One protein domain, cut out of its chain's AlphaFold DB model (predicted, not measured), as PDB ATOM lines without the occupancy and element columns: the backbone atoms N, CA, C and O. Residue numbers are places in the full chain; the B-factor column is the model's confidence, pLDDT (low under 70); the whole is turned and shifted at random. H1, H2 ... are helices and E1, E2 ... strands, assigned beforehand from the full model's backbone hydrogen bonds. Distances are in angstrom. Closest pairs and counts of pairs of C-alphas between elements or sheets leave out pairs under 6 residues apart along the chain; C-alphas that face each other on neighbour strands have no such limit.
ATOM      1  N   HIS A   2      28.402   1.697  -1.524       93.06
ATOM      2  CA  HIS A   2      28.641   0.309  -1.969       93.06
ATOM      3  C   HIS A   2      27.638  -0.733  -1.451       93.06
ATOM      4  O   HIS A   2      27.214  -1.571  -2.237       93.06
ATOM      5  N   TRP A   3      27.197  -0.651  -0.189       93.25
ATOM      6  CA  TRP A   3      26.161  -1.550   0.349       93.25
ATOM      7  C   TRP A   3      24.866  -1.523  -0.478       93.25
ATOM      8  O   TRP A   3      24.325  -2.568  -0.817       93.25
ATOM      9  N   TYR A   4      24.410  -0.330  -0.867       95.25
ATOM     10  CA  TYR A   4      23.180  -0.173  -1.642       95.25
ATOM     11  C   TYR A   4      23.304  -0.818  -3.026       95.25
ATOM     12  O   TYR A   4      22.442  -1.591  -3.441       95.25
ATOM     13  N   SER A   5      24.408  -0.542  -3.723       94.38
ATOM     14  CA  SER A   5      24.698  -1.147  -5.025       94.38
ATOM     15  C   SER A   5      24.827  -2.668  -4.931       94.38
ATOM     16  O   SER A   5      24.250  -3.366  -5.759       94.38
ATOM     17  N   LYS A   6      25.501  -3.188  -3.896       94.19
ATOM     18  CA  LYS A   6      25.620  -4.629  -3.630       94.19
ATOM     19  C   LYS A   6      24.246  -5.294  -3.520       94.19
ATOM     20  O   LYS A   6      24.008  -6.291  -4.195       94.19
ATOM     21  N   SER A   7      23.337  -4.730  -2.720       93.69
ATOM     22  CA  SER A   7      21.979  -5.268  -2.554       93.69
ATOM     23  C   SER A   7      21.219  -5.318  -3.881       93.69
ATOM     24  O   SER A   7      20.647  -6.349  -4.219       93.69
ATOM     25  N   ARG A   8      21.292  -4.252  -4.692       94.19
ATOM     26  CA  ARG A   8      20.664  -4.218  -6.026       94.19
ATOM     27  C   ARG A   8      21.260  -5.241  -6.991       94.19
ATOM     28  O   ARG A   8      20.527  -5.915  -7.702       94.19
ATOM     29  N   ILE A   9      22.584  -5.382  -7.015       93.25
ATOM     30  CA  ILE A   9      23.261  -6.374  -7.862       93.25
ATOM     31  C   ILE A   9      22.841  -7.792  -7.464       93.25
ATOM     32  O   ILE A   9      22.607  -8.621  -8.340       93.25
ATOM     33  N   MET A  10      22.684  -8.059  -6.167       92.69
ATOM     34  CA  MET A  10      22.212  -9.350  -5.669       92.69
ATOM     35  C   MET A  10      20.769  -9.649  -6.105       92.69
ATOM     36  O   MET A  10      20.481 -10.770  -6.514       92.69
ATOM     37  N   GLU A  11      19.877  -8.650  -6.098       93.00
ATOM     38  CA  GLU A  11      18.518  -8.780  -6.653       93.00
ATOM     39  C   GLU A  11      18.559  -9.188  -8.137       93.00
ATOM     40  O   GLU A  11      17.899 -10.148  -8.541       93.00
ATOM     41  N   PHE A  12      19.383  -8.516  -8.950       90.69
ATOM     42  CA  PHE A  12      19.542  -8.859 -10.366       90.69
ATOM     43  C   PHE A  12      20.185 -10.230 -10.585       90.69
ATOM     44  O   PHE A  12      19.797 -10.943 -11.513       90.69
ATOM     45  N   TRP A  13      21.133 -10.620  -9.733       90.50
ATOM     46  CA  TRP A  13      21.746 -11.939  -9.804       90.50
ATOM     47  C   TRP A  13      20.718 -13.039  -9.525       90.50
ATOM     48  O   TRP A  13      20.619 -13.984 -10.305       90.50
ATOM     49  N   ASN A  14      19.878 -12.873  -8.501       89.94
ATOM     50  CA  ASN A  14      18.795 -13.810  -8.192       89.94
ATOM     51  C   ASN A  14      17.803 -13.944  -9.356       89.94
ATOM     52  O   ASN A  14      17.449 -15.057  -9.736       89.94
ATOM     53  N   LEU A  15      17.401 -12.827  -9.975       89.00
ATOM     54  CA  LEU A  15      16.536 -12.844 -11.162       89.00
ATOM     55  C   LEU A  15      17.189 -13.571 -12.343       89.00
ATOM     56  O   LEU A  15      16.520 -14.292 -13.086       89.00
ATOM     57  N   ARG A  16      18.501 -13.401 -12.525       85.25
ATOM     58  CA  ARG A  16      19.243 -14.121 -13.559       85.25
ATOM     59  C   ARG A  16      19.318 -15.616 -13.264       85.25
ATOM     60  O   ARG A  16      19.054 -16.395 -14.173       85.25
ATOM     61  N   LEU A  17      19.625 -16.017 -12.030       86.56
ATOM     62  CA  LEU A  17      19.649 -17.427 -11.622       86.56
ATOM     63  C   LEU A  17      18.275 -18.078 -11.806       86.56
ATOM     64  O   LEU A  17      18.186 -19.190 -12.322       86.56
ATOM     65  N   GLN A  18      17.201 -17.353 -11.486       85.12
ATOM     66  CA  GLN A  18      15.838 -17.800 -11.754       85.12
ATOM     67  C   GLN A  18      15.599 -18.022 -13.253       85.12
ATOM     68  O   GLN A  18      15.089 -19.070 -13.630       85.12
ATOM     69  N   ARG A  19      15.990 -17.074 -14.118       83.56
ATOM     70  CA  ARG A  19      15.856 -17.214 -15.582       83.56
ATOM     71  C   ARG A  19      16.761 -18.285 -16.184       83.56
ATOM     72  O   ARG A  19      16.442 -18.813 -17.243       83.56
ATOM     73  N   PHE A  20      17.891 -18.577 -15.549       83.31
ATOM     74  CA  PHE A  20      18.771 -19.666 -15.957       83.31
ATOM     75  C   PHE A  20      18.152 -21.029 -15.623       83.31
ATOM     76  O   PHE A  20      18.151 -21.916 -16.469       83.31
ATOM     77  N   GLY A  21      17.571 -21.183 -14.426       81.94
ATOM     78  CA  GLY A  21      16.871 -22.411 -14.032       81.94
ATOM     79  C   GLY A  21      15.508 -22.596 -14.709       81.94
ATOM     80  O   GLY A  21      15.101 -23.722 -14.976       81.94
ATOM     81  N   ILE A  22      14.811 -21.496 -15.005       85.25
ATOM     82  CA  ILE A  22      13.498 -21.469 -15.658       85.25
ATOM     83  C   ILE A  22      13.596 -20.526 -16.867       85.25
ATOM     84  O   ILE A  22      13.296 -19.330 -16.752       85.25
ATOM     85  N   PRO A  23      14.051 -21.030 -18.028       82.88
ATOM     86  CA  PRO A  23      14.197 -20.207 -19.215       82.88
ATOM     87  C   PRO A  23      12.847 -19.680 -19.695       82.88
ATOM     88  O   PRO A  23      11.778 -20.257 -19.469       82.88
ATOM     89  N   PHE A  24      12.904 -18.552 -20.396       83.75
ATOM     90  CA  PHE A  24      11.719 -17.984 -21.013       83.75
ATOM     91  C   PHE A  24      11.246 -18.903 -22.142       83.75
ATOM     92  O   PHE A  24      11.958 -19.114 -23.125       83.75
ATOM     93  N   ALA A  25      10.043 -19.448 -21.987       84.94
ATOM     94  CA  ALA A  25       9.403 -20.292 -22.980       84.94
ATOM     95  C   ALA A  25       8.422 -19.460 -23.808       84.94
ATOM     96  O   ALA A  25       7.631 -18.691 -23.258       84.94
ATOM     97  N   TYR A  26       8.451 -19.631 -25.124       86.12
ATOM     98  CA  TYR A  26       7.508 -18.984 -26.027       86.12
ATOM     99  C   TYR A  26       7.075 -19.932 -27.141       86.12
ATOM    100  O   TYR A  26       7.763 -20.894 -27.475       86.12
ATOM    101  N   ALA A  27       5.910 -19.662 -27.719       84.69
ATOM    102  CA  ALA A  27       5.400 -20.388 -28.869       84.69
ATOM    103  C   ALA A  27       4.669 -19.414 -29.795       84.69
ATOM    104  O   ALA A  27       4.002 -18.489 -29.334       84.69
ATOM    105  N   ASN A  28       4.783 -19.638 -31.101       82.38
ATOM    106  CA  ASN A  28       4.067 -18.841 -32.089       82.38
ATOM    107  C   ASN A  28       2.636 -19.372 -32.228       82.38
ATOM    108  O   ASN A  28       2.435 -20.565 -32.458       82.38
ATOM    109  N   ALA A  29       1.655 -18.478 -32.118       80.38
ATOM    110  CA  ALA A  29       0.249 -18.761 -32.375       80.38
ATOM    111  C   ALA A  29      -0.237 -17.905 -33.560       80.38
ATOM    112  O   ALA A  29       0.144 -16.736 -33.636       80.38
ATOM    113  N   PRO A  30      -1.084 -18.439 -34.463       75.88
ATOM    114  CA  PRO A  30      -1.618 -17.680 -35.599       75.88
ATOM    115  C   PRO A  30      -2.400 -16.434 -35.170       75.88
ATOM    116  O   PRO A  30      -2.314 -15.397 -35.819       75.88
ATOM    117  N   ASN A  31      -3.132 -16.535 -34.056       81.75
ATOM    118  CA  ASN A  31      -3.784 -15.411 -33.405       81.75
ATOM    119  C   ASN A  31      -3.643 -15.549 -31.874       81.75
ATOM    120  O   ASN A  31      -4.236 -16.459 -31.285       81.75
ATOM    121  N   PRO A  32      -2.839 -14.696 -31.213       76.62
ATOM    122  CA  PRO A  32      -2.572 -14.804 -29.780       76.62
ATOM    123  C   PRO A  32      -3.770 -14.419 -28.899       76.62
ATOM    124  O   PRO A  32      -3.795 -14.801 -27.732       76.62
ATOM    125  N   SER A  33      -4.755 -13.696 -29.442       80.88
ATOM    126  CA  SER A  33      -5.931 -13.231 -28.687       80.88
ATOM    127  C   SER A  33      -7.072 -14.254 -28.636       80.88
ATOM    128  O   SER A  33      -8.024 -14.074 -27.881       80.88
ATOM    129  N   ASP A  34      -6.987 -15.326 -29.425       85.94
ATOM    130  CA  ASP A  34      -8.032 -16.345 -29.498       85.94
ATOM    131  C   ASP A  34      -7.916 -17.373 -28.362       85.94
ATOM    132  O   ASP A  34      -6.862 -17.551 -27.745       85.94
ATOM    133  N   ALA A  35      -8.984 -18.148 -28.144       82.19
ATOM    134  CA  ALA A  35      -9.023 -19.231 -27.154       82.19
ATOM    135  C   ALA A  35      -7.875 -20.254 -27.317       82.19
ATOM    136  O   ALA A  35      -7.405 -20.835 -26.339       82.19
ATOM    137  N   SER A  36      -7.388 -20.445 -28.548       81.12
ATOM    138  CA  SER A  36      -6.212 -21.275 -28.837       81.12
ATOM    139  C   SER A  36      -4.926 -20.688 -28.236       81.12
ATOM    140  O   SER A  36      -4.145 -21.415 -27.625       81.12
ATOM    141  N   GLY A  37      -4.735 -19.366 -28.333       83.44
ATOM    142  CA  GLY A  37      -3.598 -18.661 -27.737       83.44
ATOM    143  C   GLY A  37      -3.602 -18.745 -26.211       83.44
ATOM    144  O   GLY A  37      -2.576 -19.067 -25.612       83.44
ATOM    145  N   ALA A  38      -4.770 -18.565 -25.586       85.44
ATOM    146  CA  ALA A  38      -4.931 -18.721 -24.139       85.44
ATOM    147  C   ALA A  38      -4.569 -20.140 -23.661       85.44
ATOM    148  O   ALA A  38      -3.834 -20.293 -22.685       85.44
ATOM    149  N   ARG A  39      -5.005 -21.175 -24.392       84.62
ATOM    150  CA  ARG A  39      -4.690 -22.578 -24.079       84.62
ATOM    151  C   ARG A  39      -3.204 -22.900 -24.245       84.62
ATOM    152  O   ARG A  39      -2.636 -23.611 -23.424       84.62
ATOM    153  N   ILE A  40      -2.552 -22.366 -25.279       84.69
ATOM    154  CA  ILE A  40      -1.100 -22.526 -25.474       84.69
ATOM    155  C   ILE A  40      -0.329 -21.860 -24.327       84.69
ATOM    156  O   ILE A  40       0.627 -22.440 -23.817       84.69
ATOM    157  N   LEU A  41      -0.752 -20.670 -23.891       86.62
ATOM    158  CA  LEU A  41      -0.129 -19.972 -22.766       86.62
ATOM    159  C   LEU A  41      -0.275 -20.752 -21.451       86.62
ATOM    160  O   LEU A  41       0.672 -20.806 -20.668       86.62
ATOM    161  N   GLU A  42      -1.430 -21.372 -21.214       86.75
ATOM    162  CA  GLU A  42      -1.657 -22.248 -20.061       86.75
ATOM    163  C   GLU A  42      -0.727 -23.469 -20.086       86.75
ATOM    164  O   GLU A  42      -0.057 -23.747 -19.094       86.75
ATOM    165  N   ILE A  43      -0.587 -24.123 -21.244       85.50
ATOM    166  CA  ILE A  43       0.336 -25.254 -21.429       85.50
ATOM    167  C   ILE A  43       1.793 -24.830 -21.180       85.50
ATOM    168  O   ILE A  43       2.544 -25.562 -20.542       85.50
ATOM    169  N   LEU A  44       2.208 -23.642 -21.638       85.69
ATOM    170  CA  LEU A  44       3.559 -23.119 -21.383       85.69
ATOM    171  C   LEU A  44       3.802 -22.806 -19.899       85.69
ATOM    172  O   LEU A  44       4.906 -23.033 -19.405       85.69
ATOM    173  N   ARG A  45       2.788 -22.314 -19.176       84.44
ATOM    174  CA  ARG A  45       2.866 -22.114 -17.719       84.44
ATOM    175  C   ARG A  45       2.963 -23.447 -16.979       84.44
ATOM    176  O   ARG A  45       3.795 -23.569 -16.086       84.44
ATOM    177  N   GLY A  46       2.180 -24.442 -17.400       83.69
ATOM    178  CA  GLY A  46       2.271 -25.814 -16.899       83.69
ATOM    179  C   GLY A  46       3.653 -26.418 -17.143       83.69
ATOM    180  O   GLY A  46       4.251 -26.952 -16.222       83.69
ATOM    181  N   LEU A  47       4.240 -26.228 -18.331       83.94
ATOM    182  CA  LEU A  47       5.596 -26.698 -18.643       83.94
ATOM    183  C   LEU A  47       6.654 -26.128 -17.681       83.94
ATOM    184  O   LEU A  47       7.568 -26.850 -17.286       83.94
ATOM    185  N   GLN A  48       6.530 -24.853 -17.291       79.31
ATOM    186  CA  GLN A  48       7.441 -24.224 -16.326       79.31
ATOM    187  C   GLN A  48       7.294 -24.777 -14.898       79.31
ATOM    188  O   GLN A  48       8.229 -24.646 -14.113       79.31
ATOM    189  N   GLN A  49       6.150 -25.379 -14.557       78.69
ATOM    190  CA  GLN A  49       5.861 -25.923 -13.225       78.69
ATOM    191  C   GLN A  49       6.045 -27.448 -13.144       78.69
ATOM    192  O   GLN A  49       6.570 -27.943 -12.152       78.69
ATOM    193  N   GLU A  50       5.642 -28.188 -14.179       71.88
ATOM    194  CA  GLU A  50       5.434 -29.645 -14.144       71.88
ATOM    195  C   GLU A  50       6.350 -30.437 -15.102       71.88
ATOM    196  O   GLU A  50       6.160 -31.639 -15.292       71.88
ATOM    197  N   ALA A  51       7.361 -29.794 -15.702       68.12
ATOM    198  CA  ALA A  51       8.395 -30.392 -16.570       68.12
ATOM    199  C   ALA A  51       7.886 -31.232 -17.770       68.12
ATOM    200  O   ALA A  51       8.682 -31.811 -18.510       68.12
ATOM    201  N   SER A  52       6.574 -31.285 -17.998       71.00
ATOM    202  CA  SER A  52       5.916 -32.066 -19.040       71.00
ATOM    203  C   SER A  52       4.706 -31.302 -19.580       71.00
ATOM    204  O   SER A  52       4.022 -30.592 -18.848       71.00
ATOM    205  N   ALA A  53       4.477 -31.385 -20.891       78.94
ATOM    206  CA  ALA A  53       3.391 -30.679 -21.564       78.94
ATOM    207  C   ALA A  53       3.057 -31.334 -22.912       78.94
ATOM    208  O   ALA A  53       3.934 -31.882 -23.581       78.94
ATOM    209  N   VAL A  54       1.791 -31.240 -23.333       76.69
ATOM    210  CA  VAL A  54       1.308 -31.747 -24.627       76.69
ATOM    211  C   VAL A  54       0.946 -30.573 -25.528       76.69
ATOM    212  O   VAL A  54       0.109 -29.747 -25.169       76.69
ATOM    213  N   PHE A  55       1.542 -30.521 -26.720       78.38
ATOM    214  CA  PHE A  55       1.304 -29.465 -27.704       78.38
ATOM    215  C   PHE A  55       0.542 -29.999 -28.930       78.38
ATOM    216  O   PHE A  55       0.779 -31.133 -29.353       78.38
ATOM    217  N   PRO A  56      -0.350 -29.197 -29.544       79.81
ATOM    218  CA  PRO A  56      -0.900 -29.504 -30.864       79.81
ATOM    219  C   PRO A  56       0.213 -29.609 -31.918       79.81
ATOM    220  O   PRO A  56       1.205 -28.892 -31.827       79.81
ATOM    221  N   GLN A  57       0.024 -30.418 -32.970       77.81
ATOM    222  CA  GLN A  57       1.056 -30.659 -34.003       77.81
ATOM    223  C   GLN A  57       1.607 -29.381 -34.670       77.81
ATOM    224  O   GLN A  57       2.746 -29.365 -35.134       77.81
ATOM    225  N   ASN A  58       0.823 -28.301 -34.688       79.31
ATOM    226  CA  ASN A  58       1.190 -27.028 -35.310       79.31
ATOM    227  C   ASN A  58       1.922 -26.061 -34.359       79.31
ATOM    228  O   ASN A  58       2.321 -24.980 -34.788       79.31
ATOM    229  N   VAL A  59       2.088 -26.410 -33.079       80.62
ATOM    230  CA  VAL A  59       2.700 -25.549 -32.057       80.62
ATOM    231  C   VAL A  59       4.068 -26.103 -31.684       80.62
ATOM    232  O   VAL A  59       4.187 -27.230 -31.211       80.62
ATOM    233  N   ARG A  60       5.112 -25.293 -31.874       82.38
ATOM    234  CA  ARG A  60       6.481 -25.631 -31.473       82.38
ATOM    235  C   ARG A  60       6.917 -24.716 -30.328       82.38
ATOM    236  O   ARG A  60       7.156 -23.534 -30.597       82.38
ATOM    237  N   PRO A  61       7.003 -25.214 -29.082       80.94
ATOM    238  CA  PRO A  61       7.573 -24.441 -27.991       80.94
ATOM    239  C   PRO A  61       9.068 -24.233 -28.241       80.94
ATOM    240  O   PRO A  61       9.777 -25.143 -28.671       80.94
ATOM    241  N   GLN A  62       9.541 -23.024 -27.977       84.00
ATOM    242  CA  GLN A  62      10.946 -22.660 -28.041       84.00
ATOM    243  C   GLN A  62      11.363 -22.092 -26.691       84.00
ATOM    244  O   GLN A  62      10.660 -21.271 -26.098       84.00
ATOM    245  N   LEU A  63      12.516 -22.542 -26.209       82.94
ATOM    246  CA  LEU A  63      13.147 -21.996 -25.018       82.94
ATOM    247  C   LEU A  63      14.183 -20.976 -25.468       82.94
ATOM    248  O   LEU A  63      15.064 -21.278 -26.272       82.94
ATOM    249  N   MET A  64      14.065 -19.752 -24.966       80.88
ATOM    250  CA  MET A  64      15.110 -18.758 -25.140       80.88
ATOM    251  C   MET A  64      16.157 -18.983 -24.053       80.88
ATOM    252  O   MET A  64      16.017 -18.520 -22.917       80.88
ATOM    253  N   GLU A  65      17.199 -19.730 -24.406       73.69
ATOM    254  CA  GLU A  65      18.332 -19.954 -23.520       73.69
ATOM    255  C   GLU A  65      19.097 -18.654 -23.295       73.69
ATOM    256  O   GLU A  65      19.466 -17.922 -24.219       73.69
ATOM    257  N   THR A  66      19.356 -18.368 -22.026       67.62
ATOM    258  CA  THR A  66      20.236 -17.273 -21.662       67.62
ATOM    259  C   THR A  66      21.671 -17.773 -21.769       67.62
ATOM    260  O   THR A  66      22.045 -18.716 -21.079       67.62
ATOM    261  N   LYS A  67      22.499 -17.139 -22.610       72.56
ATOM    262  CA  LYS A  67      23.930 -17.470 -22.697       72.56
ATOM    263  C   LYS A  67      24.562 -17.403 -21.297       72.56
ATOM    264  O   LYS A  67      24.364 -16.419 -20.577       72.56
ATOM    265  N   SER A  68      25.348 -18.418 -20.933       66.88
ATOM    266  CA  SER A  68      26.008 -18.516 -19.614       66.88
ATOM    267  C   SER A  68      27.105 -17.459 -19.397       66.88
ATOM    268  O   SER A  68      27.637 -17.317 -18.302       66.88
TER     269      SER A  68
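What this domain is: This is residues 2 to 68 of the 197 residues of the protein "DUF935 family protein" of Chthonomonadetes bacterium (UniProt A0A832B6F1). A small body is made of a ribbon of two strands, E1 and E2, with helix H2 packed on it, nearer to E1 than to E2; from this body the long helix H1 reaches out as an arm, and its residues 2 to 15 stick out free. The arm makes much of the length. The printed part has 67 residues, with two named helices and two named strands in the order H1, E1, H2, E2; the sheet, E1 - E2, is antiparallel, and the class is mostly helix. The whole is only just loose, close to extended, with a radius of gyration of the C-alphas of 16.0 A and spans of 51 by 23 by 20 A.

Where its parts are: E1 is residues 24 to 27, with C-alpha 24 at (11.719, -17.984, -21.013), and E2 is residues 61 to 64, ending with C-alpha 64 at (15.110, -18.758, -25.140). H2, residues 35 to 50, is 22.1 A long from first to last C-alpha. H1, residues 2 to 21, is 28.3 A long and begins with C-alpha 2 at (28.641, 0.309, -1.969).

How they stand to each other: E1 and E2 are antiparallel neighbours, with 146 degrees between their directions. N 26 and O 62 are 2.9 A apart and N 62 and O 26 are 2.8 A apart, both within hydrogen-bond range. The closest C-alphas of E1 and H2 are those of Ala 25 and Leu 44, 6.7 A apart; those of H2 and E2 are Leu 44 and Pro 61, 7.8 A apart. H1 is apart from H2 and from E2. In H1 and H2 every O i to N i+4 pair is within hydrogen-bond range.

The domain as a whole: The two C-alphas farthest apart are those of His 2 and Gln 57, at 52.4 A. Without residues 2 to 15 the body spans 34 by 20 by 18 A. The printed part has no cut; the link from H1 to E1 is tight, and those from E1 to H2 and from H2 to E2 are short. The mean pLDDT of the printed part is 83.4, and residues 51, 66 and 68 are under 70.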